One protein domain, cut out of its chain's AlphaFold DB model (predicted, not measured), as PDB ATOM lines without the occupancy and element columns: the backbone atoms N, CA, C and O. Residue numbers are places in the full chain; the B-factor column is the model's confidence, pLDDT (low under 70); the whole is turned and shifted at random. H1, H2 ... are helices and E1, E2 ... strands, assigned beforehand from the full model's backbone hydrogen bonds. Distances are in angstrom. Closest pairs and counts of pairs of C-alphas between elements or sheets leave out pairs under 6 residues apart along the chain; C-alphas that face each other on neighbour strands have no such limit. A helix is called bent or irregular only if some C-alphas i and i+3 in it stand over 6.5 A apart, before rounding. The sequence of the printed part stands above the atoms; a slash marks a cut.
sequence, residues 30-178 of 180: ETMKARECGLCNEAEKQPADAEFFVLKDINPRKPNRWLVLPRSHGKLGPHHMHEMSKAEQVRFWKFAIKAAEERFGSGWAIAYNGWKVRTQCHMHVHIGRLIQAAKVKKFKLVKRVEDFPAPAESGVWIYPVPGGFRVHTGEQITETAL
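AT A GLANCE: This is residues 30 to 178 of the 180 residues of an uncharacterized protein of Bryobacteraceae bacterium (UniProt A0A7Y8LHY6). One strongly twisted sheet of seven strands curls round the long helix H2, which packs in the curl chiefly on E4, E2, E3 and E1; E6, E7 and E5 carry the sheet on past it. The short, irregular helix H1 sits by E1 and E2 at the other end of the domain from E5. The printed part has 149 residues, with H1, E1, E2, H2, E3, E4, E5, E6 and E7 along the chain; the sheet, in the order E1, E2, E4, E3, E6, E7, E5, is antiparallel throughout. The class is mixed, helices and strands, with under half of the residues in named elements. The whole is compact, with a radius of gyration of the C-alphas of 14.6 A and spans of 47 by 34 by 29 A.

HOW THE PARTS SIT: H1, residues 35 to 44, is irregular: C-alphas 36 and 39 are 7.5 A apart. E1, residues 52 to 56, is an edge strand and near H1. E1 forms a hairpin with E2, residues 66 to 70; N 53 and O 69 are 2.9 A apart. H1 is on the sheet, and its closest C-alphas to E2 are those of Ala 43 and Pro 70, 7.4 A apart. H2, residues 86 to 104, is on the sheet, which curls round it; its closest C-alphas to E2 are those of Ala 96 and Val 68, 6.0 A apart. H2 and H1 are apart. E3, residues 108 to 112, forms a hairpin with E4, residues 125 to 129; N 111 and O 126 are 2.8 A apart. The closest C-alphas of H2 and E4 are those of Ala 100 and Ile 127, 5.8 A apart. E4 is also the antiparallel neighbour of E2, with N 68 and O 125 at 2.9 A. E2, H2 and E3 form a split strand-helix-strand unit, two strands running the same way with E4 between them in the sheet; its crossover is right-handed. H2 on one face of the sheet makes two layers, helix and sheet. E5, residues 140 to 142, is the other edge strand. E6, residues 156 to 161, is the antiparallel neighbour of E3, with N 112 and O 156 at 2.8 A. It forms a hairpin with E7, residues 164 to 169, where N 161 and O 164 are 2.9 A apart. E7 and E5 are antiparallel neighbours, with N 165 and O 142 at 2.8 A. Within hydrogen-bond range are 4 of 6 O i to N i+4 pairs in H1 and 14 of 15 in H2.

IN THESE COORDINATES: H1 begins at C-alpha 35 (37.888, -5.042, 7.969) and is 15.2 A long. H2 is 26.6 A long, E6 16.2 A and E7 16.3 A. E7 ends at C-alpha 169 (52.222, -7.218, 30.990).

THE WHOLE: The farthest C-alphas, Glu 30 and Pro 162, are 48.5 A apart. The links E2 to H2, E3 to E4 and E5 to E6 are long. The printed part has no cut, and no printed residue is under 70 in pLDDT.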
ATOM      1  N   GLU A  30      27.174 -11.058   6.455       91.06
ATOM      2  CA  GLU A  30      27.201  -9.623   6.190       91.06
ATOM      3  C   GLU A  30      28.029  -8.836   7.214       91.06
ATOM      4  O   GLU A  30      28.703  -7.880   6.829       91.06
ATOM      5  N   THR A  31      28.047  -9.269   8.478       89.25
ATOM      6  CA  THR A  31      28.832  -8.640   9.551       89.25
ATOM      7  C   THR A  31      30.329  -8.912   9.401       89.25
ATOM      8  O   THR A  31      31.156  -8.069   9.739       89.25
ATOM      9  N   MET A  32      30.697 -10.048   8.800       90.56
ATOM     10  CA  MET A  32      32.090 -10.459   8.603       90.56
ATOM     11  C   MET A  32      32.805  -9.720   7.464       90.56
ATOM     12  O   MET A  32      34.009  -9.900   7.272       90.56
ATOM     13  N   LYS A  33      32.095  -8.877   6.704       90.44
ATOM     14  CA  LYS A  33      32.684  -8.051   5.636       90.44
ATOM     15  C   LYS A  33      33.504  -6.878   6.177       90.44
ATOM     16  O   LYS A  33      34.292  -6.299   5.428       90.44
ATOM     17  N   ALA A  34      33.310  -6.511   7.445       89.88
ATOM     18  CA  ALA A  34      34.072  -5.448   8.083       89.88
ATOM     19  C   ALA A  34      35.560  -5.821   8.177       89.88
ATOM     20  O   ALA A  34      35.931  -6.988   8.332       89.88
ATOM     21  N   ARG A  35      36.439  -4.821   8.071       89.56
ATOM     22  CA  ARG A  35      37.888  -5.042   7.969       89.56
ATOM     23  C   ARG A  35      38.439  -5.761   9.200       89.56
ATOM     24  O   ARG A  35      39.308  -6.620   9.069       89.56
ATOM     25  N   GLU A  36      37.959  -5.408  10.381       91.06
ATOM     26  CA  GLU A  36      38.331  -5.980  11.673       91.06
ATOM     27  C   GLU A  36      37.932  -7.457  11.833       91.06
ATOM     28  O   GLU A  36      38.492  -8.149  12.685       91.06
ATOM     29  N   CYS A  37      37.038  -7.961  10.976       92.75
ATOM     30  CA  CYS A  37      36.600  -9.356  10.937       92.75
ATOM     31  C   CYS A  37      37.447 -10.242  10.013       92.75
ATOM     32  O   CYS A  37      37.144 -11.425   9.854       92.75
ATOM     33  N   GLY A  38      38.510  -9.711   9.400       94.38
ATOM     34  CA  GLY A  38      39.361 -10.452   8.463       94.38
ATOM     35  C   GLY A  38      39.859 -11.783   9.031       94.38
ATOM     36  O   GLY A  38      39.720 -12.818   8.390       94.38
ATOM     37  N   LEU A  39      40.350 -11.786  10.272       96.19
ATOM     38  CA  LEU A  39      40.799 -13.018  10.928       96.19
ATOM     39  C   LEU A  39      39.659 -13.982  11.300       96.19
ATOM     40  O   LEU A  39      39.892 -15.188  11.322       96.19
ATOM     41  N   CYS A  40      38.433 -13.493  11.522       95.62
ATOM     42  CA  CYS A  40      37.270 -14.369  11.695       95.62
ATOM     43  C   CYS A  40      36.957 -15.112  10.384       95.62
ATOM     44  O   CYS A  40      36.674 -16.306  10.410       95.62
ATOM     45  N   ASN A  41      37.077 -14.438   9.230       95.69
ATOM     46  CA  ASN A  41      36.937 -15.093   7.923       95.69
ATOM     47  C   ASN A  41      38.003 -16.174   7.706       95.69
ATOM     48  O   ASN A  41      37.713 -17.211   7.120       95.69
ATOM     49  N   GLU A  42      39.237 -15.951   8.164       97.44
ATOM     50  CA  GLU A  42      40.283 -16.974   8.067       97.44
ATOM     51  C   GLU A  42      40.027 -18.179   8.978       97.44
ATOM     52  O   GLU A  42      40.368 -19.299   8.598       97.44
ATOM     53  N   ALA A  43      39.406 -17.970  10.144       97.12
ATOM     54  CA  ALA A  43      39.002 -19.049  11.043       97.12
ATOM     55  C   ALA A  43      37.922 -19.949  10.414       97.12
ATOM     56  O   ALA A  43      38.011 -21.171  10.520       97.12
ATOM     57  N   GLU A  44      36.969 -19.371   9.677       96.25
ATOM     58  CA  GLU A  44      35.917 -20.129   8.977       96.25
ATOM     59  C   GLU A  44      36.427 -20.958   7.792       96.25
ATOM     60  O   GLU A  44      35.764 -21.899   7.363       96.25
ATOM     61  N   LYS A  45      37.621 -20.656   7.273       96.88
ATOM     62  CA  LYS A  45      38.267 -21.454   6.217       96.88
ATOM     63  C   LYS A  45      39.003 -22.679   6.757       96.88
ATOM     64  O   LYS A  45      39.448 -23.508   5.965       96.88
ATOM     65  N   GLN A  46      39.203 -22.770   8.072       98.25
ATOM     66  CA  GLN A  46      39.935 -23.880   8.672       98.25
ATOM     67  C   GLN A  46      39.059 -25.138   8.772       98.25
ATOM     68  O   GLN A  46      37.834 -25.026   8.871       98.25
ATOM     69  N   PRO A  47      39.666 -26.339   8.795       97.12
ATOM     70  CA  PRO A  47      38.946 -27.575   9.079       97.12
ATOM     71  C   PRO A  47      38.132 -27.487  10.375       97.12
ATOM     72  O   PRO A  47      38.560 -26.872  11.353       97.12
ATOM     73  N   ALA A  48      36.958 -28.119  10.393       92.62
ATOM     74  CA  ALA A  48      36.040 -28.036  11.528       92.62
ATOM     75  C   ALA A  48      36.621 -28.621  12.831       92.62
ATOM     76  O   ALA A  48      36.221 -28.197  13.917       92.62
ATOM     77  N   ASP A  49      37.556 -29.565  12.712       95.62
ATOM     78  CA  ASP A  49      38.273 -30.251  13.789       95.62
ATOM     79  C   ASP A  49      39.573 -29.546  14.216       95.62
ATOM     80  O   ASP A  49      40.182 -29.934  15.215       95.62
ATOM     81  N   ALA A  50      39.997 -28.491  13.513       97.56
ATOM     82  CA  ALA A  50      41.135 -27.691  13.937       97.56
ATOM     83  C   ALA A  50      40.792 -26.923  15.224       97.56
ATOM     84  O   ALA A  50      39.832 -26.158  15.261       97.56
ATOM     85  N   GLU A  51      41.599 -27.084  16.276       98.12
ATOM     86  CA  GLU A  51      41.462 -26.285  17.504       98.12
ATOM     87  C   GLU A  51      42.173 -24.926  17.358       98.12
ATOM     88  O   GLU A  51      41.597 -23.867  17.618       98.12
ATOM     89  N   PHE A  52      43.419 -24.951  16.875       98.69
ATOM     90  CA  PHE A  52      44.270 -23.780  16.655       98.69
ATOM     91  C   PHE A  52      44.973 -23.884  15.300       98.69
ATOM     92  O   PHE A  52      45.207 -24.980  14.791       98.69
ATOM     93  N   PHE A  53      45.360 -22.747  14.731       98.75
ATOM     94  CA  PHE A  53      46.047 -22.689  13.446       98.75
ATOM     95  C   PHE A  53      47.040 -21.525  13.383       98.75
ATOM     96  O   PHE A  53      47.065 -20.642  14.247       98.75
ATOM     97  N   VAL A  54      47.905 -21.554  12.366       98.62
ATOM     98  CA  VAL A  54      48.968 -20.563  12.160       98.62
ATOM     99  C   VAL A  54      48.792 -19.902  10.799       98.62
ATOM    100  O   VAL A  54      48.663 -20.593   9.792       98.62
ATOM    101  N   LEU A  55      48.867 -18.574  10.754       98.12
ATOM    102  CA  LEU A  55      48.851 -17.790   9.520       98.12
ATOM    103  C   LEU A  55      50.102 -16.936   9.385       98.12
ATOM    104  O   LEU A  55      50.678 -16.472  10.373       98.12
ATOM    105  N   LYS A  56      50.502 -16.668   8.146       97.00
ATOM    106  CA  LYS A  56      51.489 -15.627   7.879       97.00
ATOM    107  C   LYS A  56      50.854 -14.257   8.126       97.00
ATOM    108  O   LYS A  56      49.745 -14.011   7.661       97.00
ATOM    109  N   ASP A  57      51.545 -13.360   8.833       95.19
ATOM    110  CA  ASP A  57      51.097 -11.965   8.924       95.19
ATOM    111  C   ASP A  57      51.291 -11.308   7.550       95.19
ATOM    112  O   ASP A  57      52.416 -11.200   7.057       95.19
ATOM    113  N   ILE A  58      50.187 -10.912   6.915       93.25
ATOM    114  CA  ILE A  58      50.186 -10.343   5.561       93.25
ATOM    115  C   ILE A  58      50.655  -8.885   5.522       93.25
ATOM    116  O   ILE A  58      50.768  -8.301   4.445       93.25
ATOM    117  N   ASN A  59      50.904  -8.255   6.673       91.25
ATOM    118  CA  ASN A  59      51.378  -6.881   6.717       91.25
ATOM    119  C   ASN A  59      52.784  -6.786   6.095       91.25
ATOM    120  O   ASN A  59      53.743  -7.294   6.681       91.25
ATOM    121  N   PRO A  60      52.964  -6.056   4.977       89.31
ATOM    122  CA  PRO A  60      54.250  -5.996   4.280       89.31
ATOM    123  C   PRO A  60      55.352  -5.320   5.108       89.31
ATOM    124  O   PRO A  60      56.531  -5.489   4.826       89.31
ATOM    125  N   ARG A  61      54.989  -4.573   6.162       89.62
ATOM    126  CA  ARG A  61      55.935  -3.965   7.116       89.62
ATOM    127  C   ARG A  61      56.311  -4.892   8.276       89.62
ATOM    128  O   ARG A  61      56.929  -4.419   9.232       89.62
ATOM    129  N   LYS A  62      55.848  -6.144   8.257       88.94
ATOM    130  CA  LYS A  62      56.120  -7.182   9.258       88.94
ATOM    131  C   LYS A  62      56.415  -8.543   8.584       88.94
ATOM    132  O   LYS A  62      55.833  -9.557   8.988       88.94
ATOM    133  N   PRO A  63      57.271  -8.600   7.540       86.12
ATOM    134  CA  PRO A  63      57.448  -9.789   6.707       86.12
ATOM    135  C   PRO A  63      57.943 -11.020   7.471       86.12
ATOM    136  O   PRO A  63      57.824 -12.129   6.960       86.12
ATOM    137  N   ASN A  64      58.460 -10.880   8.695       88.38
ATOM    138  CA  ASN A  64      58.959 -12.000   9.497       88.38
ATOM    139  C   ASN A  64      57.975 -12.484  10.573       88.38
ATOM    140  O   ASN A  64      58.298 -13.395  11.337       88.38
ATOM    141  N   ARG A  65      56.760 -11.927  10.617       94.62
ATOM    142  CA  ARG A  65      55.761 -12.223  11.649       94.62
ATOM    143  C   ARG A  65      54.754 -13.278  11.204       94.62
ATOM    144  O   ARG A  65      54.471 -13.430  10.012       94.62
ATOM    145  N   TRP A  66      54.257 -14.028  12.175       98.25
ATOM    146  CA  TRP A  66      53.179 -14.996  12.013       98.25
ATOM    147  C   TRP A  66      52.153 -14.794  13.121       98.25
ATOM    148  O   TRP A  66      52.459 -14.204  14.160       98.25
ATOM    149  N   LEU A  67      50.945 -15.280  12.885       98.56
ATOM    150  CA  LEU A  67      49.823 -15.224  13.803       98.56
ATOM    151  C   LEU A  67      49.456 -16.645  14.215       98.56
ATOM    152  O   LEU A  67      49.437 -17.543  13.377       98.56
ATOM    153  N   VAL A  68      49.145 -16.831  15.489       98.75
ATOM    154  CA  VAL A  68      48.553 -18.059  16.024       98.75
ATOM    155  C   VAL A  68      47.166 -17.710  16.537       98.75
ATOM    156  O   VAL A  68      47.023 -16.731  17.274       98.75
ATOM    157  N   LEU A  69      46.160 -18.479  16.125       98.50
ATOM    158  CA  LEU A  69      44.749 -18.184  16.360       98.50
ATOM    159  C   LEU A  69      43.991 -19.457  16.760       98.50
ATOM    160  O   LEU A  69      44.341 -20.539  16.285       98.50
ATOM    161  N   PRO A  70      42.946 -19.351  17.594       98.12
ATOM    162  CA  PRO A  70      41.951 -20.400  17.712       98.12
ATOM    163  C   PRO A  70      41.042 -20.412  16.491       98.12
ATOM    164  O   PRO A  70      40.735 -19.365  15.922       98.12
ATOM    165  N   ARG A  71      40.577 -21.602  16.114       97.50
ATOM    166  CA  ARG A  71      39.488 -21.736  15.143       97.50
ATOM    167  C   ARG A  71      38.159 -21.278  15.739       97.50
ATOM    168  O   ARG A  71      37.318 -20.767  15.010       97.50
ATOM    169  N   SER A  72      37.969 -21.458  17.047       95.25
ATOM    170  CA  SER A  72      36.777 -20.994  17.757       95.25
ATOM    171  C   SER A  72      36.647 -19.468  17.716       95.25
ATOM    172  O   SER A  72      37.634 -18.727  17.696       95.25
ATOM    173  N   HIS A  73      35.400 -19.004  17.722       92.88
ATOM    174  CA  HIS A  73      35.058 -17.592  17.886       92.88
ATOM    175  C   HIS A  73      34.770 -17.294  19.355       92.88
ATOM    176  O   HIS A  73      34.349 -18.174  20.109       92.88
ATOM    177  N   GLY A  74      35.015 -16.049  19.762       83.38
ATOM    178  CA  GLY A  74      34.600 -15.564  21.073       83.38
ATOM    179  C   GLY A  74      33.084 -15.380  21.151       83.38
ATOM    180  O   GLY A  74      32.340 -15.674  20.214       83.38
ATOM    181  N   LYS A  75      32.617 -14.851  22.283       78.88
ATOM    182  CA  LYS A  75      31.263 -14.285  22.359       78.88
ATOM    183  C   LYS A  75      31.198 -13.007  21.509       78.88
ATOM    184  O   LYS A  75      32.232 -12.505  21.076       78.88
ATOM    185  N   LEU A  76      29.987 -12.483  21.292       77.75
ATOM    186  CA  LEU A  76      29.785 -11.211  20.586       77.75
ATOM    187  C   LEU A  76      30.728 -10.126  21.130       77.75
ATOM    188  O   LEU A  76      30.775  -9.907  22.341       77.75
ATOM    189  N   GLY A  77      31.442  -9.448  20.231       83.75
ATOM    190  CA  GLY A  77      32.460  -8.456  20.573       83.75
ATOM    191  C   GLY A  77      33.882  -8.907  20.214       83.75
ATOM    192  O   GLY A  77      34.075  -9.833  19.424       83.75
ATOM    193  N   PRO A  78      34.916  -8.226  20.735       86.62
ATOM    194  CA  PRO A  78      36.292  -8.656  20.537       86.62
ATOM    195  C   PRO A  78      36.542 -10.024  21.176       86.62
ATOM    196  O   PRO A  78      36.230 -10.233  22.339       86.62
ATOM    197  N   HIS A  79      37.214 -10.932  20.468       92.62
ATOM    198  CA  HIS A  79      37.535 -12.245  21.022       92.62
ATOM    199  C   HIS A  79      38.732 -12.081  21.971       92.62
ATOM    200  O   HIS A  79      39.884 -11.912  21.534       92.62
ATOM    201  N   HIS A  80      38.473 -12.033  23.277       93.94
ATOM    202  CA  HIS A  80      39.518 -11.810  24.267       93.94
ATOM    203  C   HIS A  80      40.082 -13.126  24.806       93.94
ATOM    204  O   HIS A  80      39.363 -14.067  25.122       93.94
ATOM    205  N   MET A  81      41.400 -13.175  25.010       95.31
ATOM    206  CA  MET A  81      42.047 -14.355  25.594       95.31
ATOM    207  C   MET A  81      41.564 -14.663  27.022       95.31
ATOM    208  O   MET A  81      41.517 -15.824  27.415       95.31
ATOM    209  N   HIS A  82      41.208 -13.643  27.808       94.81
ATOM    210  CA  HIS A  82      40.753 -13.831  29.190       94.81
ATOM    211  C   HIS A  82      39.355 -14.460  29.291       94.81
ATOM    212  O   HIS A  82      38.981 -14.919  30.366       94.81
ATOM    213  N   GLU A  83      38.607 -14.509  28.186       95.06
ATOM    214  CA  GLU A  83      37.299 -15.168  28.105       95.06
ATOM    215  C   GLU A  83      37.415 -16.664  27.789       95.06
ATOM    216  O   GLU A  83      36.460 -17.412  27.997       95.06
ATOM    217  N   MET A  84      38.583 -17.118  27.322       95.56
ATOM    218  CA  MET A  84      38.867 -18.539  27.141       95.56
ATOM    219  C   MET A  84      38.915 -19.251  28.487       95.56
ATOM    220  O   MET A  84      39.429 -18.714  29.475       95.56
ATOM    221  N   SER A  85      38.484 -20.512  28.509       96.44
ATOM    222  CA  SER A  85      38.676 -21.349  29.695       96.44
ATOM    223  C   SER A  85      40.168 -21.491  30.015       96.44
ATOM    224  O   SER A  85      41.017 -21.497  29.120       96.44
ATOM    225  N   LYS A  86      40.524 -21.670  31.292       97.38
ATOM    226  CA  LYS A  86      41.939 -21.821  31.664       97.38
ATOM    227  C   LYS A  86      42.610 -22.998  30.944       97.38
ATOM    228  O   LYS A  86      43.769 -22.893  30.552       97.38
ATOM    229  N   ALA A  87      41.882 -24.096  30.739       97.81
ATOM    230  CA  ALA A  87      42.381 -25.260  30.014       97.81
ATOM    231  C   ALA A  87      42.667 -24.943  28.534       97.81
ATOM    232  O   ALA A  87      43.710 -25.337  28.015       97.81
ATOM    233  N   GLU A  88      41.779 -24.198  27.874       97.88
ATOM    234  CA  GLU A  88      41.966 -23.735  26.495       97.88
ATOM    235  C   GLU A  88      43.152 -22.777  26.377       97.88
ATOM    236  O   GLU A  88      44.006 -22.985  25.521       97.88
ATOM    237  N   GLN A  89      43.293 -21.812  27.295       98.12
ATOM    238  CA  GLN A  89      44.456 -20.914  27.329       98.12
ATOM    239  C   GLN A  89      45.774 -21.698  27.392       98.12
ATOM    240  O   GLN A  89      46.731 -21.367  26.698       98.12
ATOM    241  N   VAL A  90      45.837 -22.752  28.213       98.62
ATOM    242  CA  VAL A  90      47.040 -23.591  28.335       98.62
ATOM    243  C   VAL A  90      47.347 -24.326  27.035       98.62
ATOM    244  O   VAL A  90      48.502 -24.330  26.606       98.62
ATOM    245  N   ARG A  91      46.342 -24.939  26.397       98.62
ATOM    246  CA  ARG A  91      46.540 -25.631  25.115       98.62
ATOM    247  C   ARG A  91      46.937 -24.652  24.010       98.62
ATOM    248  O   ARG A  91      47.894 -24.928  23.290       98.62
ATOM    249  N   PHE A  92      46.302 -23.482  23.962       98.69
ATOM    250  CA  PHE A  92      46.637 -22.409  23.031       98.69
ATOM    251  C   PHE A  92      48.086 -21.944  23.205       98.69
ATOM    252  O   PHE A  92      48.842 -21.881  22.237       98.69
ATOM    253  N   TRP A  93      48.519 -21.668  24.440       98.62
ATOM    254  CA  TRP A  93      49.895 -21.246  24.696       98.62
ATOM    255  C   TRP A  93      50.915 -22.324  24.336       98.62
ATOM    256  O   TRP A  93      51.936 -22.003  23.731       98.62
ATOM    257  N   LYS A  94      50.641 -23.598  24.646       98.75
ATOM    258  CA  LYS A  94      51.502 -24.721  24.233       98.75
ATOM    259  C   LYS A  94      51.613 -24.803  22.708       98.75
ATOM    260  O   LYS A  94      52.719 -24.950  22.193       98.75
ATOM    261  N   PHE A  95      50.499 -24.645  21.995       98.88
ATOM    262  CA  PHE A  95      50.482 -24.608  20.535       98.88
ATOM    263  C   PHE A  95      51.288 -23.421  19.983       98.88
ATOM    264  O   PHE A  95      52.125 -23.602  19.101       98.88
ATOM    265  N   ALA A  96      51.105 -22.219  20.541       98.81
ATOM    266  CA  ALA A  96      51.822 -21.018  20.118       98.81
ATOM    267  C   ALA A  96      53.338 -21.108  20.363       98.81
ATOM    268  O   ALA A  96      54.115 -20.697  19.503       98.81
ATOM    269  N   ILE A  97      53.759 -21.673  21.502       98.75
ATOM    270  CA  ILE A  97      55.173 -21.939  21.816       98.75
ATOM    271  C   ILE A  97      55.764 -22.899  20.791       98.75
ATOM    272  O   ILE A  97      56.761 -22.559  20.160       98.75
ATOM    273  N   LYS A  98      55.109 -24.043  20.558       98.75
ATOM    274  CA  LYS A  98      55.566 -25.029  19.574       98.75
ATOM    275  C   LYS A  98      55.716 -24.401  18.184       98.75
ATOM    276  O   LYS A  98      56.765 -24.521  17.559       98.75
ATOM    277  N   ALA A  99      54.708 -23.651  17.736       98.69
ATOM    278  CA  ALA A  99      54.737 -22.972  16.443       98.69
ATOM    279  C   ALA A  99      55.873 -21.936  16.330       98.69
ATOM    280  O   ALA A  99      56.418 -21.741  15.238       98.69
ATOM    281  N   ALA A 100      56.218 -21.266  17.435       98.62
ATOM    282  CA  ALA A 100      57.312 -20.303  17.504       98.62
ATOM    283  C   ALA A 100      58.691 -20.986  17.506       98.62
ATOM    284  O   ALA A 100      59.585 -20.547  16.782       98.62
ATOM    285  N   GLU A 101      58.851 -22.076  18.258       98.38
ATOM    286  CA  GLU A 101      60.073 -22.890  18.304       98.38
ATOM    287  C   GLU A 101      60.408 -23.480  16.934       98.38
ATOM    288  O   GLU A 101      61.521 -23.288  16.442       98.38
ATOM    289  N   GLU A 102      59.426 -24.097  16.274       98.25
ATOM    290  CA  GLU A 102      59.574 -24.670  14.929       98.25
ATOM    291  C   GLU A 102      60.062 -23.642  13.898       98.25
ATOM    292  O   GLU A 102      60.800 -23.978  12.976       98.25
ATOM    293  N   ARG A 103      59.663 -22.370  14.045       97.69
ATOM    294  CA  ARG A 103      59.960 -21.307  13.069       97.69
ATOM    295  C   ARG A 103      61.226 -20.521  13.378       97.69
ATOM    296  O   ARG A 103      61.858 -19.994  12.463       97.69
ATOM    297  N   PHE A 104      61.578 -20.377  14.651       97.12
ATOM    298  CA  PHE A 104      62.593 -19.411  15.076       97.12
ATOM    299  C   PHE A 104      63.679 -20.001  15.984       97.12
ATOM    300  O   PHE A 104      64.603 -19.267  16.358       97.12
ATOM    301  N   GLY A 105      63.622 -21.299  16.297       96.38
ATOM    302  CA  GLY A 105      64.588 -21.972  17.162       96.38
ATOM    303  C   GLY A 105      64.517 -21.434  18.588       96.38
ATOM    304  O   GLY A 105      63.438 -21.286  19.132       96.38
ATOM    305  N   SER A 106      65.646 -21.087  19.202       93.00
ATOM    306  CA  SER A 106      65.690 -20.563  20.581       93.00
ATOM    307  C   SER A 106      65.409 -19.056  20.706       93.00
ATOM    308  O   SER A 106      65.279 -18.535  21.813       93.00
ATOM    309  N   GLY A 107      65.337 -18.330  19.587       95.19
ATOM    310  CA  GLY A 107      65.280 -16.864  19.555       95.19
ATOM    311  C   GLY A 107      63.878 -16.268  19.427       95.19
ATOM    312  O   GLY A 107      63.754 -15.167  18.887       95.19
ATOM    313  N   TRP A 108      62.827 -16.983  19.832       98.06
ATOM    314  CA  TRP A 108      61.443 -16.541  19.649       98.06
ATOM    315  C   TRP A 108      60.926 -15.652  20.781       98.06
ATOM    316  O   TRP A 108      61.418 -15.660  21.909       98.06
ATOM    317  N   ALA A 109      59.876 -14.903  20.459       98.38
ATOM    318  CA  ALA A 109      58.961 -14.306  21.414       98.38
ATOM    319  C   ALA A 109      57.522 -14.408  20.881       98.38
ATOM    320  O   ALA A 109      57.292 -14.506  19.672       98.38
ATOM    321  N   ILE A 110      56.562 -14.386  21.801       98.69
ATOM    322  CA  ILE A 110      55.126 -14.355  21.518       98.69
ATOM    323  C   ILE A 110      54.557 -13.065  22.104       98.69
ATOM    324  O   ILE A 110      54.928 -12.687  23.214       98.69
ATOM    325  N   ALA A 111      53.661 -12.398  21.382       98.44
ATOM    326  CA  ALA A 111      53.048 -11.144  21.793       98.44
ATOM    327  C   ALA A 111      51.537 -11.138  21.524       98.44
ATOM    328  O   ALA A 111      51.088 -11.354  20.403       98.44
ATOM    329  N   TYR A 112      50.750 -10.846  22.551       98.44
ATOM    330  CA  TYR A 112      49.322 -10.562  22.496       98.44
ATOM    331  C   TYR A 112      49.125  -9.067  22.743       98.44
ATOM    332  O   TYR A 112      49.479  -8.573  23.817       98.44
ATOM    333  N   ASN A 113      48.583  -8.342  21.768       97.75
ATOM    334  CA  ASN A 113      48.253  -6.931  21.956       97.75
ATOM    335  C   ASN A 113      46.953  -6.790  22.756       97.75
ATOM    336  O   ASN A 113      45.998  -7.542  22.553       97.75
ATOM    337  N   GLY A 114      46.903  -5.786  23.628       95.81
ATOM    338  CA  GLY A 114      45.687  -5.394  24.327       95.81
ATOM    339  C   GLY A 114      44.631  -4.860  23.358       95.81
ATOM    340  O   GLY A 114      44.935  -4.372  22.268       95.81
ATOM    341  N   TRP A 115      43.361  -4.978  23.736       91.75
ATOM    342  CA  TRP A 115      42.251  -4.761  22.811       91.75
ATOM    343  C   TRP A 115      42.146  -3.324  22.284       91.75
ATOM    344  O   TRP A 115      41.745  -3.143  21.140       91.75
ATOM    345  N   LYS A 116      42.612  -2.329  23.045       92.88
ATOM    346  CA  LYS A 116      42.548  -0.897  22.691       92.88
ATOM    347  C   LYS A 116      43.430  -0.492  21.509       92.88
ATOM    348  O   LYS A 116      43.464   0.675  21.158       92.88
ATOM    349  N   VAL A 117      44.228  -1.419  20.979       93.56
ATOM    350  CA  VAL A 117      45.162  -1.173  19.867       93.56
ATOM    351  C   VAL A 117      45.131  -2.284  18.817       93.56
ATOM    352  O   VAL A 117      45.935  -2.285  17.881       93.56
ATOM    353  N   ARG A 118      44.237  -3.270  18.965       92.94
ATOM    354  CA  ARG A 118      44.039  -4.290  17.932       92.94
ATOM    355  C   ARG A 118      43.280  -3.665  16.765       92.94
ATOM    356  O   ARG A 118      42.468  -2.769  16.937       92.94
ATOM    357  N   THR A 119      43.552  -4.164  15.567       92.56
ATOM    358  CA  THR A 119      42.824  -3.796  14.335       92.56
ATOM    359  C   THR A 119      42.008  -4.962  13.783       92.56
ATOM    360  O   THR A 119      41.396  -4.842  12.727       92.56
ATOM    361  N   GLN A 120      42.053  -6.111  14.461       94.56
ATOM    362  CA  GLN A 120      41.341  -7.339  14.127       94.56
ATOM    363  C   GLN A 120      40.739  -7.898  15.416       94.56
ATOM    364  O   GLN A 120      41.443  -7.976  16.428       94.56
ATOM    365  N   CYS A 121      39.463  -8.272  15.382       94.06
ATOM    366  CA  CYS A 121      38.729  -8.713  16.565       94.06
ATOM    367  C   CYS A 121      39.098 -10.117  17.024       94.06
ATOM    368  O   CYS A 121      39.074 -10.388  18.226       94.06
ATOM    369  N   HIS A 122      39.395 -11.004  16.069       96.75
ATOM    370  CA  HIS A 122      39.641 -12.410  16.361       96.75
ATOM    371  C   HIS A 122      40.835 -12.557  17.295       96.75
ATOM    372  O   HIS A 122      41.824 -11.831  17.171       96.75
ATOM    373  N   MET A 123      40.764 -13.504  18.225       96.88
ATOM    374  CA  MET A 123      41.839 -13.736  19.176       96.88
ATOM    375  C   MET A 123      43.064 -14.191  18.388       96.88
ATOM    376  O   MET A 123      42.990 -15.114  17.583       96.88
ATOM    377  N   HIS A 124      44.192 -13.524  18.586       98.06
ATOM    378  CA  HIS A 124      45.443 -13.950  17.987       98.06
ATOM    379  C   HIS A 124      46.619 -13.510  18.839       98.06
ATOM    380  O   HIS A 124      46.573 -12.476  19.509       98.06
ATOM    381  N   VAL A 125      47.703 -14.271  18.753       98.62
ATOM    382  CA  VAL A 125      49.021 -13.832  19.204       98.62
ATOM    383  C   VAL A 125      49.963 -13.759  18.019       98.62
ATOM    384  O   VAL A 125      49.901 -14.563  17.092       98.62
ATOM    385  N   HIS A 126      50.853 -12.784  18.059       98.50
ATOM    386  CA  HIS A 126      51.956 -12.666  17.132       98.50
ATOM    387  C   HIS A 126      53.111 -13.540  17.617       98.50
ATOM    388  O   HIS A 126      53.479 -13.474  18.789       98.50
ATOM    389  N   ILE A 127      53.728 -14.296  16.717       98.69
ATOM    390  CA  ILE A 127      54.984 -15.007  16.969       98.69
ATOM    391  C   ILE A 127      56.062 -14.487  16.015       98.69
ATOM    392  O   ILE A 127      55.796 -14.173  14.849       98.69
ATOM    393  N   GLY A 128      57.286 -14.355  16.519       98.12
ATOM    394  CA  GLY A 128      58.398 -13.779  15.766       98.12
ATOM    395  C   GLY A 128      59.739 -13.950  16.470       98.12
ATOM    396  O   GLY A 128      59.805 -14.413  17.610       98.12
ATOM    397  N   ARG A 129      60.820 -13.527  15.806       97.88
ATOM    398  CA  ARG A 129      62.131 -13.401  16.460       97.88
ATOM    399  C   ARG A 129      62.094 -12.280  17.496       97.88
ATOM    400  O   ARG A 129      61.585 -11.196  17.214       97.88
ATOM    401  N   LEU A 130      62.668 -12.527  18.668       97.56
ATOM    402  CA  LEU A 130      62.805 -11.541  19.736       97.56
ATOM    403  C   LEU A 130      63.829 -10.461  19.362       97.56
ATOM    404  O   LEU A 130      64.989 -10.766  19.069       97.56
ATOM    405  N   ILE A 131      63.439  -9.192  19.483       96.56
ATOM    406  CA  ILE A 131      64.382  -8.071  19.473       96.56
ATOM    407  C   ILE A 131      65.113  -8.057  20.817       96.56
ATOM    408  O   ILE A 131      64.520  -7.792  21.858       96.56
ATOM    409  N   GLN A 132      66.422  -8.313  20.813       94.88
ATOM    410  CA  GLN A 132      67.202  -8.373  22.059       94.88
ATOM    411  C   GLN A 132      67.175  -7.045  22.833       94.88
ATOM    412  O   GLN A 132      67.125  -7.058  24.061       94.88
ATOM    413  N   ALA A 133      67.120  -5.916  22.119       94.62
ATOM    414  CA  ALA A 133      66.995  -4.578  22.698       94.62
ATOM    415  C   ALA A 133      65.633  -4.307  23.372       94.62
ATOM    416  O   ALA A 133      65.534  -3.382  24.170       94.62
ATOM    417  N   ALA A 134      64.594  -5.108  23.102       92.38
ATOM    418  CA  ALA A 134      63.283  -4.957  23.738       92.38
ATOM    419  C   ALA A 134      63.241  -5.528  25.168       92.38
ATOM    420  O   ALA A 134      62.267  -5.333  25.892       92.38
ATOM    421  N   LYS A 135      64.281  -6.254  25.604       91.75
ATOM    422  CA  LYS A 135      64.337  -6.835  26.949       91.75
ATOM    423  C   LYS A 135      64.397  -5.735  28.010       91.75
ATOM    424  O   LYS A 135      65.388  -5.022  28.124       91.75
ATOM    425  N   VAL A 136      63.373  -5.673  28.857       91.19
ATOM    426  CA  VAL A 136      63.305  -4.743  29.995       91.19
ATOM    427  C   VAL A 136      63.541  -5.447  31.336       91.19
ATOM    428  O   VAL A 136      63.373  -6.662  31.461       91.19
ATOM    429  N   LYS A 137      63.918  -4.673  32.367       90.50
ATOM    430  CA  LYS A 137      64.174  -5.184  33.730       90.50
ATOM    431  C   LYS A 137      62.904  -5.622  34.466       90.50
ATOM    432  O   LYS A 137      62.975  -6.514  35.303       90.50
ATOM    433  N   LYS A 138      61.755  -5.007  34.171       93.62
ATOM    434  CA  LYS A 138      60.469  -5.334  34.802       93.62
ATOM    435  C   LYS A 138      59.827  -6.524  34.088       93.62
ATOM    436  O   LYS A 138      59.338  -6.382  32.970       93.62
ATOM    437  N   PHE A 139      59.830  -7.683  34.735       96.81
ATOM    438  CA  PHE A 139      59.199  -8.908  34.243       96.81
ATOM    439  C   PHE A 139      58.744  -9.789  35.407       96.81
ATOM    440  O   PHE A 139      59.247  -9.669  36.524       96.81
ATOM    441  N   LYS A 140      57.828 -10.717  35.126       97.81
ATOM    442  CA  LYS A 140      57.546 -11.864  35.992       97.81
ATOM    443  C   LYS A 140      58.252 -13.087  35.416       97.81
ATOM    444  O   LYS A 140      58.086 -13.388  34.236       97.81
ATOM    445  N   LEU A 141      59.039 -13.788  36.235       98.25
ATOM    446  CA  LEU A 141      59.548 -15.106  35.863       98.25
ATOM    447  C   LEU A 141      58.436 -16.130  36.085       98.25
ATOM    448  O   LEU A 141      57.936 -16.279  37.200       98.25
ATOM    449  N   VAL A 142      58.055 -16.830  35.025       98.38
ATOM    450  CA  VAL A 142      57.022 -17.858  35.060       98.38
ATOM    451  C   VAL A 142      57.632 -19.189  34.649       98.38
ATOM    452  O   VAL A 142      58.248 -19.288  33.595       98.38
ATOM    453  N   LYS A 143      57.491 -20.217  35.490       98.12
ATOM    454  CA  LYS A 143      58.134 -21.521  35.263       98.12
ATOM    455  C   LYS A 143      57.315 -22.459  34.378       98.12
ATOM    456  O   LYS A 143      57.883 -23.353  33.765       98.12
ATOM    457  N   ARG A 144      55.993 -22.280  34.337       97.81
ATOM    458  CA  ARG A 144      55.059 -23.203  33.683       97.81
ATOM    459  C   ARG A 144      54.042 -22.439  32.848       97.81
ATOM    460  O   ARG A 144      53.613 -21.354  33.238       97.81
ATOM    461  N   VAL A 145      53.628 -23.024  31.730       97.62
ATOM    462  CA  VAL A 145      52.655 -22.416  30.807       97.62
ATOM    463  C   VAL A 145      51.295 -22.212  31.483       97.62
ATOM    464  O   VAL A 145      50.597 -21.235  31.229       97.62
ATOM    465  N   GLU A 146      50.945 -23.090  32.418       98.00
ATOM    466  CA  GLU A 146      49.742 -23.025  33.246       98.00
ATOM    467  C   GLU A 146      49.650 -21.718  34.046       98.00
ATOM    468  O   GLU A 146      48.555 -21.227  34.310       98.00
ATOM    469  N   ASP A 147      50.785 -21.096  34.354       98.19
ATOM    470  CA  ASP A 147      50.856 -19.864  35.135       98.19
ATOM    471  C   ASP A 147      50.936 -18.603  34.243       98.19
ATOM    472  O   ASP A 147      51.103 -17.489  34.752       98.19
ATOM    473  N   PHE A 148      50.821 -18.748  32.912       98.31
ATOM    474  CA  PHE A 148      50.772 -17.610  31.991       98.31
ATOM    475  C   PHE A 148      49.495 -16.784  32.218       98.31
ATOM    476  O   PHE A 148      48.417 -17.355  32.442       98.31
ATOM    477  N   PRO A 149      49.594 -15.443  32.171       96.31
ATOM    478  CA  PRO A 149      48.449 -14.571  32.356       96.31
ATOM    479  C   PRO A 149      47.612 -14.478  31.074       96.31
ATOM    480  O   PRO A 149      48.141 -14.528  29.966       96.31
ATOM    481  N   ALA A 150      46.316 -14.236  31.247       95.88
ATOM    482  CA  ALA A 150      45.416 -13.760  30.204       95.88
ATOM    483  C   ALA A 150      44.848 -12.406  30.668       95.88
ATOM    484  O   ALA A 150      43.820 -12.370  31.343       95.88
ATOM    485  N   PRO A 151      45.571 -11.292  30.447       94.44
ATOM    486  CA  PRO A 151      45.158  -9.986  30.951       94.44
ATOM    487  C   PRO A 151      43.865  -9.489  30.282       94.44
ATOM    488  O   PRO A 151      43.700  -9.606  29.067       94.44
ATOM    489  N   ALA A 152      42.972  -8.889  31.078       94.19
ATOM    490  CA  ALA A 152      41.751  -8.254  30.574       94.19
ATOM    491  C   ALA A 152      42.028  -6.899  29.908       94.19
ATOM    492  O   ALA A 152      41.597  -6.640  28.787       94.19
ATOM    493  N   GLU A 153      42.843  -6.075  30.567       93.31
ATOM    494  CA  GLU A 153      43.010  -4.660  30.219       93.31
ATOM    495  C   GLU A 153      44.320  -4.320  29.507       93.31
ATOM    496  O   GLU A 153      44.578  -3.154  29.227       93.31
ATOM    497  N   SER A 154      45.186  -5.293  29.235       96.56
ATOM    498  CA  SER A 154      46.489  -5.048  28.601       96.56
ATOM    499  C   SER A 154      46.906  -6.211  27.711       96.56
ATOM    500  O   SER A 154      46.226  -7.231  27.649       96.56
ATOM    501  N   GLY A 155      48.012  -6.041  26.997       97.44
ATOM    502  CA  GLY A 155      48.683  -7.110  26.283       97.44
ATOM    503  C   GLY A 155      49.625  -7.920  27.175       97.44
ATOM    504  O   GLY A 155      49.866  -7.606  28.346       97.44
ATOM    505  N   VAL A 156      50.190  -8.969  26.587       98.06
ATOM    506  CA  VAL A 156      51.273  -9.763  27.173       98.06
ATOM    507  C   VAL A 156      52.325 -10.066  26.113       98.06
ATOM    508  O   VAL A 156      51.978 -10.328  24.967       98.06
ATOM    509  N   TRP A 157      53.605 -10.070  26.477       98.12
ATOM    510  CA  TRP A 157      54.630 -10.715  25.656       98.12
ATOM    511  C   TRP A 157      55.571 -11.584  26.480       98.12
ATOM    512  O   TRP A 157      55.801 -11.345  27.669       98.12
ATOM    513  N   ILE A 158      56.044 -12.653  25.840       98.44
ATOM    514  CA  ILE A 158      56.675 -13.800  26.487       98.44
ATOM    515  C   ILE A 158      57.848 -14.289  25.642       98.44
ATOM    516  O   ILE A 158      57.734 -14.382  24.420       98.44
ATOM    517  N   TYR A 159      58.959 -14.638  26.290       98.38
ATOM    518  CA  TYR A 159      60.091 -15.326  25.660       98.38
ATOM    519  C   TYR A 159      60.811 -16.248  26.657       98.38
ATOM    520  O   TYR A 159      60.754 -16.003  27.872       98.38
ATOM    521  N   PRO A 160      61.484 -17.308  26.172       97.94
ATOM    522  CA  PRO A 160      62.150 -18.274  27.034       97.94
ATOM    523  C   PRO A 160      63.446 -17.708  27.631       97.94
ATOM    524  O   PRO A 160      64.158 -16.910  27.016       97.94
ATOM    525  N   VAL A 161      63.761 -18.147  28.848       96.94
ATOM    526  CA  VAL A 161      65.024 -17.904  29.559       96.94
ATOM    527  C   VAL A 161      65.414 -19.158  30.353       96.94
ATOM    528  O   VAL A 161      64.554 -20.002  30.612       96.94
ATOM    529  N   PRO A 162      66.675 -19.307  30.800       96.25
ATOM    530  CA  PRO A 162      67.020 -20.383  31.726       96.25
ATOM    531  C   PRO A 162      66.077 -20.400  32.939       96.25
ATOM    532  O   PRO A 162      65.891 -19.383  33.608       96.25
ATOM    533  N   GLY A 163      65.451 -21.551  33.193       95.69
ATOM    534  CA  GLY A 163      64.523 -21.748  34.311       95.69
ATOM    535  C   GLY A 163      63.068 -21.319  34.077       95.69
ATOM    536  O   GLY A 163      62.279 -21.403  35.020       95.69
ATOM    537  N   GLY A 164      62.683 -20.880  32.870       97.56
ATOM    538  CA  GLY A 164      61.279 -20.628  32.524       97.56
ATOM    539  C   GLY A 164      61.085 -19.573  31.434       97.56
ATOM    540  O   GLY A 164      61.755 -19.569  30.406       97.56
ATOM    541  N   PHE A 165      60.151 -18.658  31.671       98.50
ATOM    542  CA  PHE A 165      59.736 -17.628  30.727       98.50
ATOM    543  C   PHE A 165      59.732 -16.264  31.400       98.50
ATOM    544  O   PHE A 165      59.243 -16.109  32.524       98.50
ATOM    545  N   ARG A 166      60.237 -15.251  30.699       98.44
ATOM    546  CA  ARG A 166      59.985 -13.865  31.089       98.44
ATOM    547  C   ARG A 166      58.658 -13.440  30.500       98.44
ATOM    548  O   ARG A 166      58.467 -13.512  29.292       98.44
ATOM    549  N   VAL A 167      57.760 -13.012  31.378       98.38
ATOM    550  CA  VAL A 167      56.418 -12.559  31.033       98.38
ATOM    551  C   VAL A 167      56.302 -11.081  31.374       98.38
ATOM    552  O   VAL A 167      56.601 -10.658  32.496       98.38
ATOM    553  N   HIS A 168      55.847 -10.306  30.399       98.06
ATOM    554  CA  HIS A 168      55.676  -8.864  30.488       98.06
ATOM    555  C   HIS A 168      54.211  -8.510  30.229       98.06
ATOM    556  O   HIS A 168      53.625  -8.998  29.267       98.06
ATOM    557  N   THR A 169      53.622  -7.669  31.077       97.25
ATOM    558  CA  THR A 169      52.222  -7.218  30.990       97.25
ATOM    559  C   THR A 169      52.124  -5.717  31.266       97.25
ATOM    560  O   THR A 169      53.079  -5.106  31.753       97.25
ATOM    561  N   GLY A 170      50.961  -5.121  30.982       94.56
ATOM    562  CA  GLY A 170      50.655  -3.719  31.295       94.56
ATOM    563  C   GLY A 170      50.764  -2.753  30.112       94.56
ATOM    564  O   GLY A 170      50.256  -1.641  30.196       94.56
ATOM    565  N   GLU A 171      51.351  -3.178  28.995       95.50
ATOM    566  CA  GLU A 171      51.388  -2.410  27.744       95.50
ATOM    567  C   GLU A 171      50.264  -2.848  26.800       95.50
ATOM    568  O   GLU A 171      49.864  -4.010  26.809       95.50
ATOM    569  N   GLN A 172      49.753  -1.941  25.963       96.25
ATOM    570  CA  GLN A 172      48.765  -2.295  24.934       96.25
ATOM    571  C   GLN A 172      49.428  -2.913  23.700       96.25
ATOM    572  O   GLN A 172      48.996  -3.959  23.225       96.25
ATOM    573  N   ILE A 173      50.483  -2.278  23.183       96.31
ATOM    574  CA  ILE A 173      51.191  -2.729  21.981       96.31
ATOM    575  C   ILE A 173      52.422  -3.518  22.424       96.31
ATOM    576  O   ILE A 173      53.420  -2.931  22.822       96.31
ATOM    577  N   THR A 174      52.356  -4.841  22.340       97.12
ATOM    578  CA  THR A 174      53.428  -5.750  22.780       97.12
ATOM    579  C   THR A 174      54.164  -6.396  21.607       97.12
ATOM    580  O   THR A 174      55.301  -6.848  21.733       97.12
ATOM    581  N   GLU A 175      53.563  -6.385  20.415       95.88
ATOM    582  CA  GLU A 175      54.157  -6.925  19.188       95.88
ATOM    583  C   GLU A 175      55.417  -6.174  18.706       95.88
ATOM    584  O   GLU A 175      56.068  -6.583  17.740       95.88
ATOM    585  N   THR A 176      55.754  -5.053  19.345       95.44
ATOM    586  CA  THR A 176      56.995  -4.288  19.153       95.44
ATOM    587  C   THR A 176      58.215  -4.994  19.737       95.44
ATOM    588  O   THR A 176      59.332  -4.657  19.358       95.44
ATOM    589  N   ALA A 177      58.026  -6.009  20.586       96.44
ATOM    590  CA  ALA A 177      59.100  -6.893  21.036       96.44
ATOM    591  C   ALA A 177      59.606  -7.841  19.930       96.44
ATOM    592  O   ALA A 177      60.661  -8.466  20.073       96.44
ATOM    593  N   LEU A 178      58.857  -7.964  18.829       97.25
ATOM    594  CA  LEU A 178      59.159  -8.867  17.724       97.25
ATOM    595  C   LEU A 178      59.812  -8.115  16.567       97.25
ATOM    596  O   LEU A 178      59.370  -7.022  16.200       97.25
TER     597      LEU A 178